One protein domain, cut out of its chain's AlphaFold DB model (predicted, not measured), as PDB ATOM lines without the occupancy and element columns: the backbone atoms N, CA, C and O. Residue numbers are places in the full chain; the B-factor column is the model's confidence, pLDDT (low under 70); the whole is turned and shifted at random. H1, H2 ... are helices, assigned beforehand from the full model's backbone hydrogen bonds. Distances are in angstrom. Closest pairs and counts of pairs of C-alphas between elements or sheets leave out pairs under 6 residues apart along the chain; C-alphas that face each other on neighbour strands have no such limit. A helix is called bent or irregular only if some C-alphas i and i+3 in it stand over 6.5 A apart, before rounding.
ATOM      1  N   ASN A   7       5.136  11.514 -53.017       86.19
ATOM      2  CA  ASN A   7       3.717  11.778 -52.791       86.19
ATOM      3  C   ASN A   7       3.083  10.644 -51.987       86.19
ATOM      4  O   ASN A   7       2.347  10.907 -51.037       86.19
ATOM      5  N   TRP A   8       3.426   9.394 -52.307       87.19
ATOM      6  CA  TRP A   8       3.035   8.232 -51.518       87.19
ATOM      7  C   TRP A   8       3.569   8.307 -50.089       87.19
ATOM      8  O   TRP A   8       2.825   8.085 -49.141       87.19
ATOM      9  N   GLN A   9       4.853   8.629 -49.906       87.75
ATOM     10  CA  GLN A   9       5.457   8.711 -48.573       87.75
ATOM     11  C   GLN A   9       4.793   9.785 -47.697       87.75
ATOM     12  O   GLN A   9       4.477   9.505 -46.540       87.75
ATOM     13  N   LYS A  10       4.516  10.967 -48.267       88.75
ATOM     14  CA  LYS A  10       3.892  12.111 -47.578       88.75
ATOM     15  C   LYS A  10       2.502  11.812 -47.024       88.75
ATOM     16  O   LYS A  10       2.108  12.403 -46.024       88.75
ATOM     17  N   MET A  11       1.774  10.853 -47.604       87.69
ATOM     18  CA  MET A  11       0.477  10.411 -47.066       87.69
ATOM     19  C   MET A  11       0.571   9.871 -45.631       87.69
ATOM     20  O   MET A  11      -0.429   9.838 -44.914       87.69
ATOM     21  N   PHE A  12       1.762   9.444 -45.211       89.62
ATOM     22  CA  PHE A  12       1.998   8.783 -43.933       89.62
ATOM     23  C   PHE A  12       2.914   9.588 -42.996       89.62
ATOM     24  O   PHE A  12       3.345   9.043 -41.982       89.62
ATOM     25  N   ASP A  13       3.233  10.846 -43.329       87.06
ATOM     26  CA  ASP A  13       4.075  11.722 -42.492       87.06
ATOM     27  C   ASP A  13       3.347  12.191 -41.228       87.06
ATOM     28  O   ASP A  13       3.962  12.344 -40.176       87.06
ATOM     29  N   ASP A  14       2.030  12.370 -41.325       84.19
ATOM     30  CA  ASP A  14       1.172  12.711 -40.195       84.19
ATOM     31  C   ASP A  14       0.919  11.474 -39.317       84.19
ATOM     32  O   ASP A  14       0.262  10.508 -39.732       84.19
ATOM     33  N   ASP A  15       1.450  11.489 -38.094       75.12
ATOM     34  CA  ASP A  15       1.280  10.416 -37.113       75.12
ATOM     35  C   ASP A  15       0.163  10.672 -36.088       75.12
ATOM     36  O   ASP A  15      -0.043   9.837 -35.203       75.12
ATOM     37  N   SER A  16      -0.608  11.749 -36.257       80.38
ATOM     38  CA  SER A  16      -1.740  12.092 -35.397       80.38
ATOM     39  C   SER A  16      -2.934  11.140 -35.561       80.38
ATOM     40  O   SER A  16      -3.033  10.342 -36.505       80.38
ATOM     41  N   GLU A  17      -3.903  11.252 -34.652       76.56
ATOM     42  CA  GLU A  17      -5.172  10.510 -34.712       76.56
ATOM     43  C   GLU A  17      -6.026  10.867 -35.942       76.56
ATOM     44  O   GLU A  17      -6.906  10.100 -36.351       76.56
ATOM     45  N   THR A  18      -5.734  12.000 -36.586       79.62
ATOM     46  CA  THR A  18      -6.438  12.453 -37.793       79.62
ATOM     47  C   THR A  18      -6.035  11.671 -39.048       79.62
ATOM     48  O   THR A  18      -6.775  11.670 -40.036       79.62
ATOM     49  N   ASN A  19      -4.920  10.930 -38.996       83.19
ATOM     50  CA  ASN A  19      -4.431  10.084 -40.087       83.19
ATOM     51  C   ASN A  19      -4.714   8.580 -39.888       83.19
ATOM     52  O   ASN A  19      -4.047   7.719 -40.465       83.19
ATOM     53  N   THR A  20      -5.702   8.240 -39.060       84.69
ATOM     54  CA  THR A  20      -6.177   6.857 -38.872       84.69
ATOM     55  C   THR A  20      -7.011   6.376 -40.060       84.69
ATOM     56  O   THR A  20      -7.665   7.172 -40.742       84.69
ATOM     57  N   TRP A  21      -7.049   5.056 -40.290       85.75
ATOM     58  CA  TRP A  21      -7.892   4.457 -41.339       85.75
ATOM     59  C   TRP A  21      -9.349   4.938 -41.261       85.75
ATOM     60  O   TRP A  21      -9.919   5.368 -42.263       85.75
ATOM     61  N   ALA A  22      -9.924   4.958 -40.054       85.44
ATOM     62  CA  ALA A  22     -11.302   5.384 -39.815       85.44
ATOM     63  C   ALA A  22     -11.612   6.794 -40.347       85.44
ATOM     64  O   ALA A  22     -12.743   7.047 -40.758       85.44
ATOM     65  N   LYS A  23     -10.618   7.692 -40.362       84.88
ATOM     66  CA  LYS A  23     -10.741   9.083 -40.821       84.88
ATOM     67  C   LYS A  23     -10.394   9.277 -42.300       84.88
ATOM     68  O   LYS A  23     -10.823  10.265 -42.885       84.88
ATOM     69  N   LYS A  24      -9.625   8.368 -42.914       84.94
ATOM     70  CA  LYS A  24      -9.153   8.493 -44.309       84.94
ATOM     71  C   LYS A  24      -9.858   7.562 -45.303       84.94
ATOM     72  O   LYS A  24      -9.763   7.799 -46.506       84.94
ATOM     73  N   LYS A  25     -10.576   6.537 -44.828       83.50
ATOM     74  CA  LYS A  25     -11.181   5.472 -45.652       83.50
ATOM     75  C   LYS A  25     -11.996   5.973 -46.851       83.50
ATOM     76  O   LYS A  25     -11.849   5.421 -47.939       83.50
ATOM     77  N   ASP A  26     -12.784   7.033 -46.680       80.25
ATOM     78  CA  ASP A  26     -13.712   7.512 -47.714       80.25
ATOM     79  C   ASP A  26     -12.975   8.170 -48.895       80.25
ATOM     80  O   ASP A  26     -13.404   8.050 -50.038       80.25
ATOM     81  N   GLY A  27     -11.810   8.785 -48.651       77.31
ATOM     82  CA  GLY A  27     -10.974   9.379 -49.703       77.31
ATOM     83  C   GLY A  27      -9.979   8.408 -50.353       77.31
ATOM     84  O   GLY A  27      -9.448   8.695 -51.425       77.31
ATOM     85  N   LEU A  28      -9.701   7.265 -49.716       77.00
ATOM     86  CA  LEU A  28      -8.698   6.294 -50.172       77.00
ATOM     87  C   LEU A  28      -9.285   5.196 -51.057       77.00
ATOM     88  O   LEU A  28      -8.661   4.825 -52.049       77.00
ATOM     89  N   LYS A  29     -10.499   4.721 -50.751       65.12
ATOM     90  CA  LYS A  29     -11.179   3.690 -51.556       65.12
ATOM     91  C   LYS A  29     -11.412   4.119 -53.012       65.12
ATOM     92  O   LYS A  29     -11.520   3.262 -53.876       65.12
ATOM     93  N   ALA A  30     -11.440   5.426 -53.289       64.12
ATOM     94  CA  ALA A  30     -11.586   5.983 -54.635       64.12
ATOM     95  C   ALA A  30     -10.266   6.103 -55.427       64.12
ATOM     96  O   ALA A  30     -10.305   6.403 -56.617       64.12
ATOM     97  N   ARG A  31      -9.097   5.923 -54.790       70.19
ATOM     98  CA  ARG A  31      -7.783   6.140 -55.430       70.19
ATOM     99  C   ARG A  31      -7.229   4.918 -56.156       70.19
ATOM    100  O   ARG A  31      -6.598   5.091 -57.192       70.19
ATOM    101  N   ASP A  32      -7.399   3.728 -55.588       69.38
ATOM    102  CA  ASP A  32      -6.942   2.464 -56.179       69.38
ATOM    103  C   ASP A  32      -7.718   1.308 -55.539       69.38
ATOM    104  O   ASP A  32      -7.558   1.030 -54.348       69.38
ATOM    105  N   ASP A  33      -8.587   0.667 -56.312       67.81
ATOM    106  CA  ASP A  33      -9.465  -0.421 -55.875       67.81
ATOM    107  C   ASP A  33      -8.740  -1.772 -55.756       67.81
ATOM    108  O   ASP A  33      -9.248  -2.702 -55.129       67.81
ATOM    109  N   LYS A  34      -7.520  -1.881 -56.299       71.31
ATOM    110  CA  LYS A  34      -6.692  -3.097 -56.227       71.31
ATOM    111  C   LYS A  34      -5.922  -3.206 -54.917       71.31
ATOM    112  O   LYS A  34      -5.290  -4.233 -54.655       71.31
ATOM    113  N   ILE A  35      -5.940  -2.154 -54.103       74.94
ATOM    114  CA  ILE A  35      -5.291  -2.109 -52.799       74.94
ATOM    115  C   ILE A  35      -6.339  -2.349 -51.712       74.94
ATOM    116  O   ILE A  35      -7.304  -1.600 -51.571       74.94
ATOM    117  N   ASP A  36      -6.100  -3.354 -50.869       79.56
ATOM    118  CA  ASP A  36      -6.850  -3.539 -49.626       79.56
ATOM    119  C   ASP A  36      -6.367  -2.520 -48.581       79.56
ATOM    120  O   ASP A  36      -5.593  -2.829 -47.670       79.56
ATOM    121  N   TRP A  37      -6.767  -1.258 -48.773       84.25
ATOM    122  CA  TRP A  37      -6.292  -0.122 -47.982       84.25
ATOM    123  C   TRP A  37      -6.488  -0.341 -46.485       84.25
ATOM    124  O   TRP A  37      -5.609   0.007 -45.705       84.25
ATOM    125  N   GLU A  38      -7.596  -0.967 -46.091       86.06
ATOM    126  CA  GLU A  38      -7.904  -1.271 -44.696       86.06
ATOM    127  C   GLU A  38      -6.833  -2.154 -44.051       86.06
ATOM    128  O   GLU A  38      -6.362  -1.861 -42.952       86.06
ATOM    129  N   LYS A  39      -6.391  -3.203 -44.754       80.56
ATOM    130  CA  LYS A  39      -5.354  -4.109 -44.246       80.56
ATOM    131  C   LYS A  39      -3.952  -3.507 -44.277       80.56
ATOM    132  O   LYS A  39      -3.096  -3.911 -43.489       80.56
ATOM    133  N   GLU A  40      -3.691  -2.585 -45.198       82.12
ATOM    134  CA  GLU A  40      -2.349  -2.052 -45.442       82.12
ATOM    135  C   GLU A  40      -2.032  -0.773 -44.662       82.12
ATOM    136  O   GLU A  40      -0.874  -0.541 -44.300       82.12
ATOM    137  N   TRP A  41      -3.047   0.055 -44.391       87.62
ATOM    138  CA  TRP A  41      -2.877   1.440 -43.946       87.62
ATOM    139  C   TRP A  41      -1.967   1.570 -42.725       87.62
ATOM    140  O   TRP A  41      -0.946   2.260 -42.766       87.62
ATOM    141  N   GLU A  42      -2.286   0.855 -41.647       86.44
ATOM    142  CA  GLU A  42      -1.520   0.941 -40.401       86.44
ATOM    143  C   GLU A  42      -0.118   0.321 -40.527       86.44
ATOM    144  O   GLU A  42       0.836   0.795 -39.904       86.44
ATOM    145  N   SER A  43       0.056  -0.688 -41.393       82.81
ATOM    146  CA  SER A  43       1.380  -1.253 -41.688       82.81
ATOM    147  C   SER A  43       2.284  -0.212 -42.353       82.81
ATOM    148  O   SER A  43       3.441  -0.032 -41.960       82.81
ATOM    149  N   TRP A  44       1.744   0.532 -43.319       88.12
ATOM    150  CA  TRP A  44       2.457   1.601 -44.011       88.12
ATOM    151  C   TRP A  44       2.735   2.807 -43.118       88.12
ATOM    152  O   TRP A  44       3.864   3.300 -43.140       88.12
ATOM    153  N   ARG A  45       1.786   3.221 -42.266       88.00
ATOM    154  CA  ARG A  45       2.022   4.256 -41.241       88.00
ATOM    155  C   ARG A  45       3.177   3.882 -40.321       88.00
ATOM    156  O   ARG A  45       4.114   4.661 -40.148       88.00
ATOM    157  N   LYS A  46       3.172   2.655 -39.789       85.25
ATOM    158  CA  LYS A  46       4.256   2.153 -38.933       85.25
ATOM    159  C   LYS A  46       5.597   2.132 -39.672       85.25
ATOM    160  O   LYS A  46       6.605   2.567 -39.116       85.25
ATOM    161  N   ALA A  47       5.612   1.675 -40.925       84.00
ATOM    162  CA  ALA A  47       6.817   1.654 -41.751       84.00
ATOM    163  C   ALA A  47       7.354   3.065 -42.044       84.00
ATOM    164  O   ALA A  47       8.567   3.272 -42.008       84.00
ATOM    165  N   ARG A  48       6.481   4.048 -42.307       87.50
ATOM    166  CA  ARG A  48       6.891   5.442 -42.524       87.50
ATOM    167  C   ARG A  48       7.441   6.074 -41.252       87.50
ATOM    168  O   ARG A  48       8.514   6.663 -41.299       87.50
ATOM    169  N   LYS A  49       6.772   5.882 -40.115       85.94
ATOM    170  CA  LYS A  49       7.241   6.374 -38.813       85.94
ATOM    171  C   LYS A  49       8.623   5.826 -38.458       85.94
ATOM    172  O   LYS A  49       9.478   6.580 -38.006       85.94
ATOM    173  N   ALA A  50       8.861   4.536 -38.705       82.19
ATOM    174  CA  ALA A  50      10.174   3.925 -38.505       82.19
ATOM    175  C   ALA A  50      11.249   4.539 -39.419       82.19
ATOM    176  O   ALA A  50      12.359   4.793 -38.960       82.19
ATOM    177  N   LEU A  51      10.902   4.833 -40.680       81.94
ATOM    178  CA  LEU A  51      11.799   5.498 -41.631       81.94
ATOM    179  C   LEU A  51      12.151   6.929 -41.222       81.94
ATOM    180  O   LEU A  51      13.321   7.279 -41.291       81.94
ATOM    181  N   ILE A  52      11.171   7.738 -40.800       83.69
ATOM    182  CA  ILE A  52      11.400   9.127 -40.361       83.69
ATOM    183  C   ILE A  52      12.284   9.159 -39.117       83.69
ATOM    184  O   ILE A  52      13.202   9.963 -39.029       83.69
ATOM    185  N   LYS A  53      12.019   8.270 -38.155       82.31
ATOM    186  CA  LYS A  53      12.801   8.186 -36.914       82.31
ATOM    187  C   LYS A  53      14.166   7.521 -37.099       82.31
ATOM    188  O   LYS A  53      14.881   7.381 -36.117       82.31
ATOM    189  N   GLU A  54      14.478   7.043 -38.306       76.62
ATOM    190  CA  GLU A  54      15.662   6.227 -38.600       76.62
ATOM    191  C   GLU A  54      15.836   5.065 -37.609       76.62
ATOM    192  O   GLU A  54      16.932   4.712 -37.181       76.62
ATOM    193  N   THR A  55      14.717   4.449 -37.228       73.00
ATOM    194  CA  THR A  55      14.695   3.370 -36.237       73.00
ATOM    195  C   THR A  55      14.516   2.011 -36.896       73.00
ATOM    196  O   THR A  55      13.807   1.849 -37.892       73.00
ATOM    197  N   GLY A  56      15.128   1.000 -36.281       70.50
ATOM    198  CA  GLY A  56      15.033  -0.389 -36.710       70.50
ATOM    199  C   GLY A  56      16.065  -0.782 -37.766       70.50
ATOM    200  O   GLY A  56      16.803   0.039 -38.305       70.50
ATOM    201  N   LYS A  57      16.104  -2.081 -38.071       71.50
ATOM    202  CA  LYS A  57      17.184  -2.690 -38.859       71.50
ATOM    203  C   LYS A  57      17.321  -2.122 -40.272       71.50
ATOM    204  O   LYS A  57      18.427  -2.021 -40.780       71.50
ATOM    205  N   TRP A  58      16.217  -1.703 -40.897       72.94
ATOM    206  CA  TRP A  58      16.274  -1.082 -42.223       72.94
ATOM    207  C   TRP A  58      17.053   0.238 -42.215       72.94
ATOM    208  O   TRP A  58      17.793   0.496 -43.158       72.94
ATOM    209  N   ALA A  59      16.930   1.062 -41.171       73.44
ATOM    210  CA  ALA A  59      17.691   2.306 -41.072       73.44
ATOM    211  C   ALA A  59      19.199   2.031 -40.969       73.44
ATOM    212  O   ALA A  59      19.985   2.690 -41.637       73.44
ATOM    213  N   THR A  60      19.589   0.983 -40.236       74.50
ATOM    214  CA  THR A  60      20.980   0.510 -40.163       74.50
ATOM    215  C   THR A  60      21.472  -0.045 -41.503       74.50
ATOM    216  O   THR A  60      22.514   0.374 -41.990       74.50
ATOM    217  N   LEU A  61      20.709  -0.946 -42.131       72.31
ATOM    218  CA  LEU A  61      21.089  -1.625 -43.378       72.31
ATOM    219  C   LEU A  61      21.100  -0.698 -44.599       72.31
ATOM    220  O   LEU A  61      21.813  -0.959 -45.562       72.31
ATOM    221  N   SER A  62      20.287   0.361 -44.588       72.81
ATOM    222  CA  SER A  62      20.162   1.289 -45.718       72.81
ATOM    223  C   SER A  62      20.932   2.596 -45.548       72.81
ATOM    224  O   SER A  62      20.874   3.422 -46.456       72.81
ATOM    225  N   LYS A  63      21.660   2.776 -44.435       72.31
ATOM    226  CA  LYS A  63      22.371   4.023 -44.109       72.31
ATOM    227  C   LYS A  63      23.346   4.454 -45.208       72.31
ATOM    228  O   LYS A  63      23.335   5.614 -45.606       72.31
ATOM    229  N   ASP A  64      24.106   3.500 -45.741       72.50
ATOM    230  CA  ASP A  64      25.141   3.754 -46.752       72.50
ATOM    231  C   ASP A  64      24.683   3.393 -48.177       72.50
ATOM    232  O   ASP A  64      25.428   3.529 -49.149       72.50
ATOM    233  N   LEU A  65      23.436   2.933 -48.332       72.19
ATOM    234  CA  LEU A  65      22.881   2.572 -49.631       72.19
ATOM    235  C   LEU A  65      22.272   3.799 -50.306       72.19
ATOM    236  O   LEU A  65      21.338   4.424 -49.796       72.19
ATOM    237  N   LYS A  66      22.725   4.097 -51.529       74.88
ATOM    238  CA  LYS A  66      22.043   5.071 -52.385       74.88
ATOM    239  C   LYS A  66      20.624   4.570 -52.657       74.88
ATOM    240  O   LYS A  66      20.432   3.556 -53.327       74.88
ATOM    241  N   LYS A  67      19.625   5.289 -52.136       72.94
ATOM    242  CA  LYS A  67      18.215   4.930 -52.324       72.94
ATOM    243  C   LYS A  67      17.894   4.934 -53.825       72.94
ATOM    244  O   LYS A  67      18.140   5.946 -54.488       72.94
ATOM    245  N   PRO A  68      17.370   3.827 -54.377       77.62
ATOM    246  CA  PRO A  68      17.013   3.786 -55.781       77.62
ATOM    247  C   PRO A  68      15.900   4.794 -56.062       77.62
ATOM    248  O   PRO A  68      14.971   4.948 -55.267       77.62
ATOM    249  N   VAL A  69      15.984   5.455 -57.217       83.00
ATOM    250  CA  VAL A  69      14.920   6.344 -57.698       83.00
ATOM    251  C   VAL A  69      13.621   5.545 -57.768       83.00
ATOM    252  O   VAL A  69      13.627   4.393 -58.209       83.00
ATOM    253  N   ALA A  70      12.505   6.141 -57.346       80.81
ATOM    254  CA  ALA A  70      11.216   5.460 -57.221       80.81
ATOM    255  C   ALA A  70      10.728   4.788 -58.523       80.81
ATOM    256  O   ALA A  70       9.965   3.825 -58.464       80.81
ATOM    257  N   THR A  71      11.161   5.276 -59.686       82.50
ATOM    258  CA  THR A  71      10.827   4.743 -61.018       82.50
ATOM    259  C   THR A  71      11.811   3.687 -61.528       82.50
ATOM    260  O   THR A  71      11.573   3.089 -62.571       82.50
ATOM    261  N   SER A  72      12.914   3.438 -60.816       86.38
ATOM    262  CA  SER A  72      13.946   2.487 -61.243       86.38
ATOM    263  C   SER A  72      13.489   1.028 -61.133       86.38
ATOM    264  O   SER A  72      12.694   0.670 -60.259       86.38
ATOM    265  N   ALA A  73      14.082   0.158 -61.956       85.06
ATOM    266  CA  ALA A  73      13.862  -1.288 -61.897       85.06
ATOM    267  C   ALA A  73      14.192  -1.881 -60.511       85.06
ATOM    268  O   ALA A  73      13.484  -2.757 -60.018       85.06
ATOM    269  N   ALA A  74      15.218  -1.357 -59.830       83.38
ATOM    270  CA  ALA A  74      15.562  -1.772 -58.470       83.38
ATOM    271  C   ALA A  74      14.443  -1.444 -57.464       83.38
ATOM    272  O   ALA A  74      14.061  -2.297 -56.663       83.38
ATOM    273  N   ALA A  75      13.870  -0.235 -57.530       83.50
ATOM    274  CA  ALA A  75      12.737   0.143 -56.686       83.50
ATOM    275  C   ALA A  75      11.497  -0.718 -56.974       83.50
ATOM    276  O   ALA A  75      10.833  -1.163 -56.035       83.50
ATOM    277  N   GLN A  76      11.209  -0.998 -58.249       81.56
ATOM    278  CA  GLN A  76      10.126  -1.903 -58.646       81.56
ATOM    279  C   GLN A  76      10.334  -3.305 -58.062       81.56
ATOM    280  O   GLN A  76       9.445  -3.827 -57.386       81.56
ATOM    281  N   ARG A  77      11.541  -3.862 -58.203       81.88
ATOM    282  CA  ARG A  77      11.878  -5.193 -57.694       81.88
ATOM    283  C   ARG A  77      11.773  -5.294 -56.173       81.88
ATOM    284  O   ARG A  77      11.231  -6.267 -55.657       81.88
ATOM    285  N   ILE A  78      12.231  -4.278 -55.441       83.06
ATOM    286  CA  ILE A  78      12.088  -4.222 -53.978       83.06
ATOM    287  C   ILE A  78      10.606  -4.212 -53.579       83.06
ATOM    288  O   ILE A  78      10.217  -4.920 -52.648       83.06
ATOM    289  N   ARG A  79       9.758  -3.447 -54.282       80.62
ATOM    290  CA  ARG A  79       8.306  -3.406 -54.020       80.62
ATOM    291  C   ARG A  79       7.633  -4.747 -54.306       80.62
ATOM    292  O   ARG A  79       6.751  -5.142 -53.551       80.62
ATOM    293  N   GLU A  80       8.016  -5.436 -55.376       78.00
ATOM    294  CA  GLU A  80       7.529  -6.785 -55.692       78.00
ATOM    295  C   GLU A  80       7.902  -7.790 -54.604       78.00
ATOM    296  O   GLU A  80       7.018  -8.443 -54.056       78.00
ATOM    297  N   LEU A  81       9.184  -7.864 -54.237       80.25
ATOM    298  CA  LEU A  81       9.668  -8.783 -53.203       80.25
ATOM    299  C   LEU A  81       9.017  -8.498 -51.845       80.25
ATOM    300  O   LEU A  81       8.612  -9.426 -51.153       80.25
ATOM    301  N   THR A  82       8.852  -7.220 -51.492       79.12
ATOM    302  CA  THR A  82       8.168  -6.816 -50.253       79.12
ATOM    303  C   THR A  82       6.705  -7.254 -50.265       79.12
ATOM    304  O   THR A  82       6.240  -7.818 -49.278       79.12
ATOM    305  N   ARG A  83       5.983  -7.056 -51.379       76.56
ATOM    306  CA  ARG A  83       4.585  -7.498 -51.514       76.56
ATOM    307  C   ARG A  83       4.467  -9.016 -51.428       76.56
ATOM    308  O   ARG A  83       3.620  -9.509 -50.690       76.56
ATOM    309  N   ALA A  84       5.340  -9.749 -52.114       75.38
ATOM    310  CA  ALA A  84       5.371 -11.208 -52.060       75.38
ATOM    311  C   ALA A  84       5.652 -11.718 -50.635       75.38
ATOM    312  O   ALA A  84       4.942 -12.592 -50.143       75.38
ATOM    313  N   ALA A  85       6.620 -11.121 -49.935       76.81
ATOM    314  CA  ALA A  85       6.928 -11.462 -48.549       76.81
ATOM    315  C   ALA A  85       5.757 -11.147 -47.602       76.81
ATOM    316  O   ALA A  85       5.408 -11.968 -46.759       76.81
ATOM    317  N   GLN A  86       5.104  -9.989 -47.753       76.19
ATOM    318  CA  GLN A  86       3.926  -9.623 -46.957       76.19
ATOM    319  C   GLN A  86       2.733 -10.548 -47.224       76.19
ATOM    320  O   GLN A  86       2.037 -10.930 -46.283       76.19
ATOM    321  N   ALA A  87       2.509 -10.942 -48.479       75.00
ATOM    322  CA  ALA A  87       1.485 -11.916 -48.835       75.00
ATOM    323  C   ALA A  87       1.774 -13.283 -48.196       75.00
ATOM    324  O   ALA A  87       0.891 -13.845 -47.549       75.00
ATOM    325  N   ALA A  88       3.020 -13.763 -48.275       73.88
ATOM    326  CA  ALA A  88       3.445 -15.009 -47.638       73.88
ATOM    327  C   ALA A  88       3.272 -14.965 -46.109       73.88
ATOM    328  O   ALA A  88       2.763 -15.912 -45.519       73.88
ATOM    329  N   VAL A  89       3.605 -13.838 -45.466       74.62
ATOM    330  CA  VAL A  89       3.363 -13.620 -44.028       74.62
ATOM    331  C   VAL A  89       1.888 -13.729 -43.685       74.62
ATOM    332  O   VAL A  89       1.528 -14.380 -42.709       74.62
ATOM    333  N   ARG A  90       1.024 -13.076 -44.462       75.50
ATOM    334  CA  ARG A  90      -0.421 -13.091 -44.212       75.50
ATOM    335  C   ARG A  90      -1.006 -14.471 -44.398       75.50
ATOM    336  O   ARG A  90      -1.781 -14.896 -43.552       75.50
ATOM    337  N   GLN A  91      -0.603 -15.159 -45.456       73.56
ATOM    338  CA  GLN A  91      -1.032 -16.521 -45.730       73.56
ATOM    339  C   GLN A  91      -0.565 -17.486 -44.633       73.56
ATOM    340  O   GLN A  91      -1.335 -18.326 -44.178       73.56
ATOM    341  N   ALA A  92       0.664 -17.322 -44.137       74.62
ATOM    342  CA  ALA A  92       1.166 -18.083 -42.997       74.62
ATOM    343  C   ALA A  92       0.476 -17.697 -41.675       74.62
ATOM    344  O   ALA A  92       0.421 -18.502 -40.750       74.62
ATOM    345  N   ALA A  93      -0.041 -16.473 -41.552       74.12
ATOM    346  CA  ALA A  93      -0.736 -16.009 -40.355       74.12
ATOM    347  C   ALA A  93      -2.230 -16.357 -40.336       74.12
ATOM    348  O   ALA A  93      -2.796 -16.432 -39.240       74.12
ATOM    349  N   SER A  94      -2.852 -16.531 -41.507       84.38
ATOM    350  CA  SER A  94      -4.263 -16.872 -41.658       84.38
ATOM    351  C   SER A  94      -4.502 -18.336 -41.340       84.38
ATOM    352  O   SER A  94      -3.876 -19.213 -41.929       84.38
ATOM    353  N   GLU A  95      -5.449 -18.581 -40.443       86.88
ATOM    354  CA  GLU A  95      -5.877 -19.930 -40.104       86.88
ATOM    355  C   GLU A  95      -6.351 -20.697 -41.359       86.88
ATOM    356  O   GLU A  95      -7.099 -20.126 -42.160       86.88
TER     357      GLU A  95
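AT A GLANCE: This is residues 7 to 95 of the 297 residues of the protein "Variant surface protein (VSG), putative" of Trypanosoma equiperdum (UniProt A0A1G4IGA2). An irregular helix, H3, runs through the middle of a loosely joined set of helices, with H2 crossing near its first end, H4 near its last end and the short H1 near it. The longest helix, H5, is set off from the other four across a gap, and its residues 80 to 85 and 87 to 93 stick out, as do 94 and 95 after it. The printed part has 89 residues with five named helices, in the order H1, H2, H3, H4, H5, and no named strand; the class is all helix. The whole is only just compact, close to loose, with a radius of gyration of the C-alphas of 14.4 A and spans of 38 by 32 by 27 A.

IN THESE COORDINATES: H1 is residues 7 to 10, beginning at C-alpha 7 at (3.717, 11.778, -52.791). H2 is residues 21 to 28, 9.1 A from first to last C-alpha; it is irregular, with C-alphas 23 and 26 7.7 A apart. H3 is residues 37 to 52, 21.4 A long, beginning at C-alpha 37 at (-6.292, -0.122, -47.982); it too is irregular, with C-alphas 39 and 42 7.4 A apart. H4 is residues 57 to 62, 8.5 A long. H5 is residues 73 to 93, 29.9 A long, and ends at C-alpha 93 at (-0.736, -16.009, -40.355).

HOW THE PARTS SIT: H1 and H3 are close but not clearly touching; their closest C-alphas, those of Gln 9 and Arg 48, are 7.0 A apart. H2 and H3 touch, with residues 37 to 42 of H3 alone; the closest C-alphas, those of Trp 21 and Trp 41, are 6.4 A apart. Their lines are about perpendicular, at 74 degrees. H3 and H4 are close but not clearly touching; their closest C-alphas, those of Leu 51 and Ala 59, are 6.7 A apart. They run the same way at a steep tilt of 68 degrees, only just short of about perpendicular. H5 is apart from H1, H2, H3 and H4. Every O i to N i+4 pair is within hydrogen-bond range in H4 and H5, against 10 of 12 in H3 and 2 of 4 in H2; H1 is too short for such a pair.

THE WHOLE: The C-alphas farthest apart, those of Asp 64 and Glu 95, are 39.6 A apart. The printed part has no cut. The link from H3 to H4 is tight, and the other three are short. Residues 30 to 36, between H2 and H3, stand free. The mean pLDDT of the printed part is 79.6, and residues 29 to 30 and 32 to 33 are under 70.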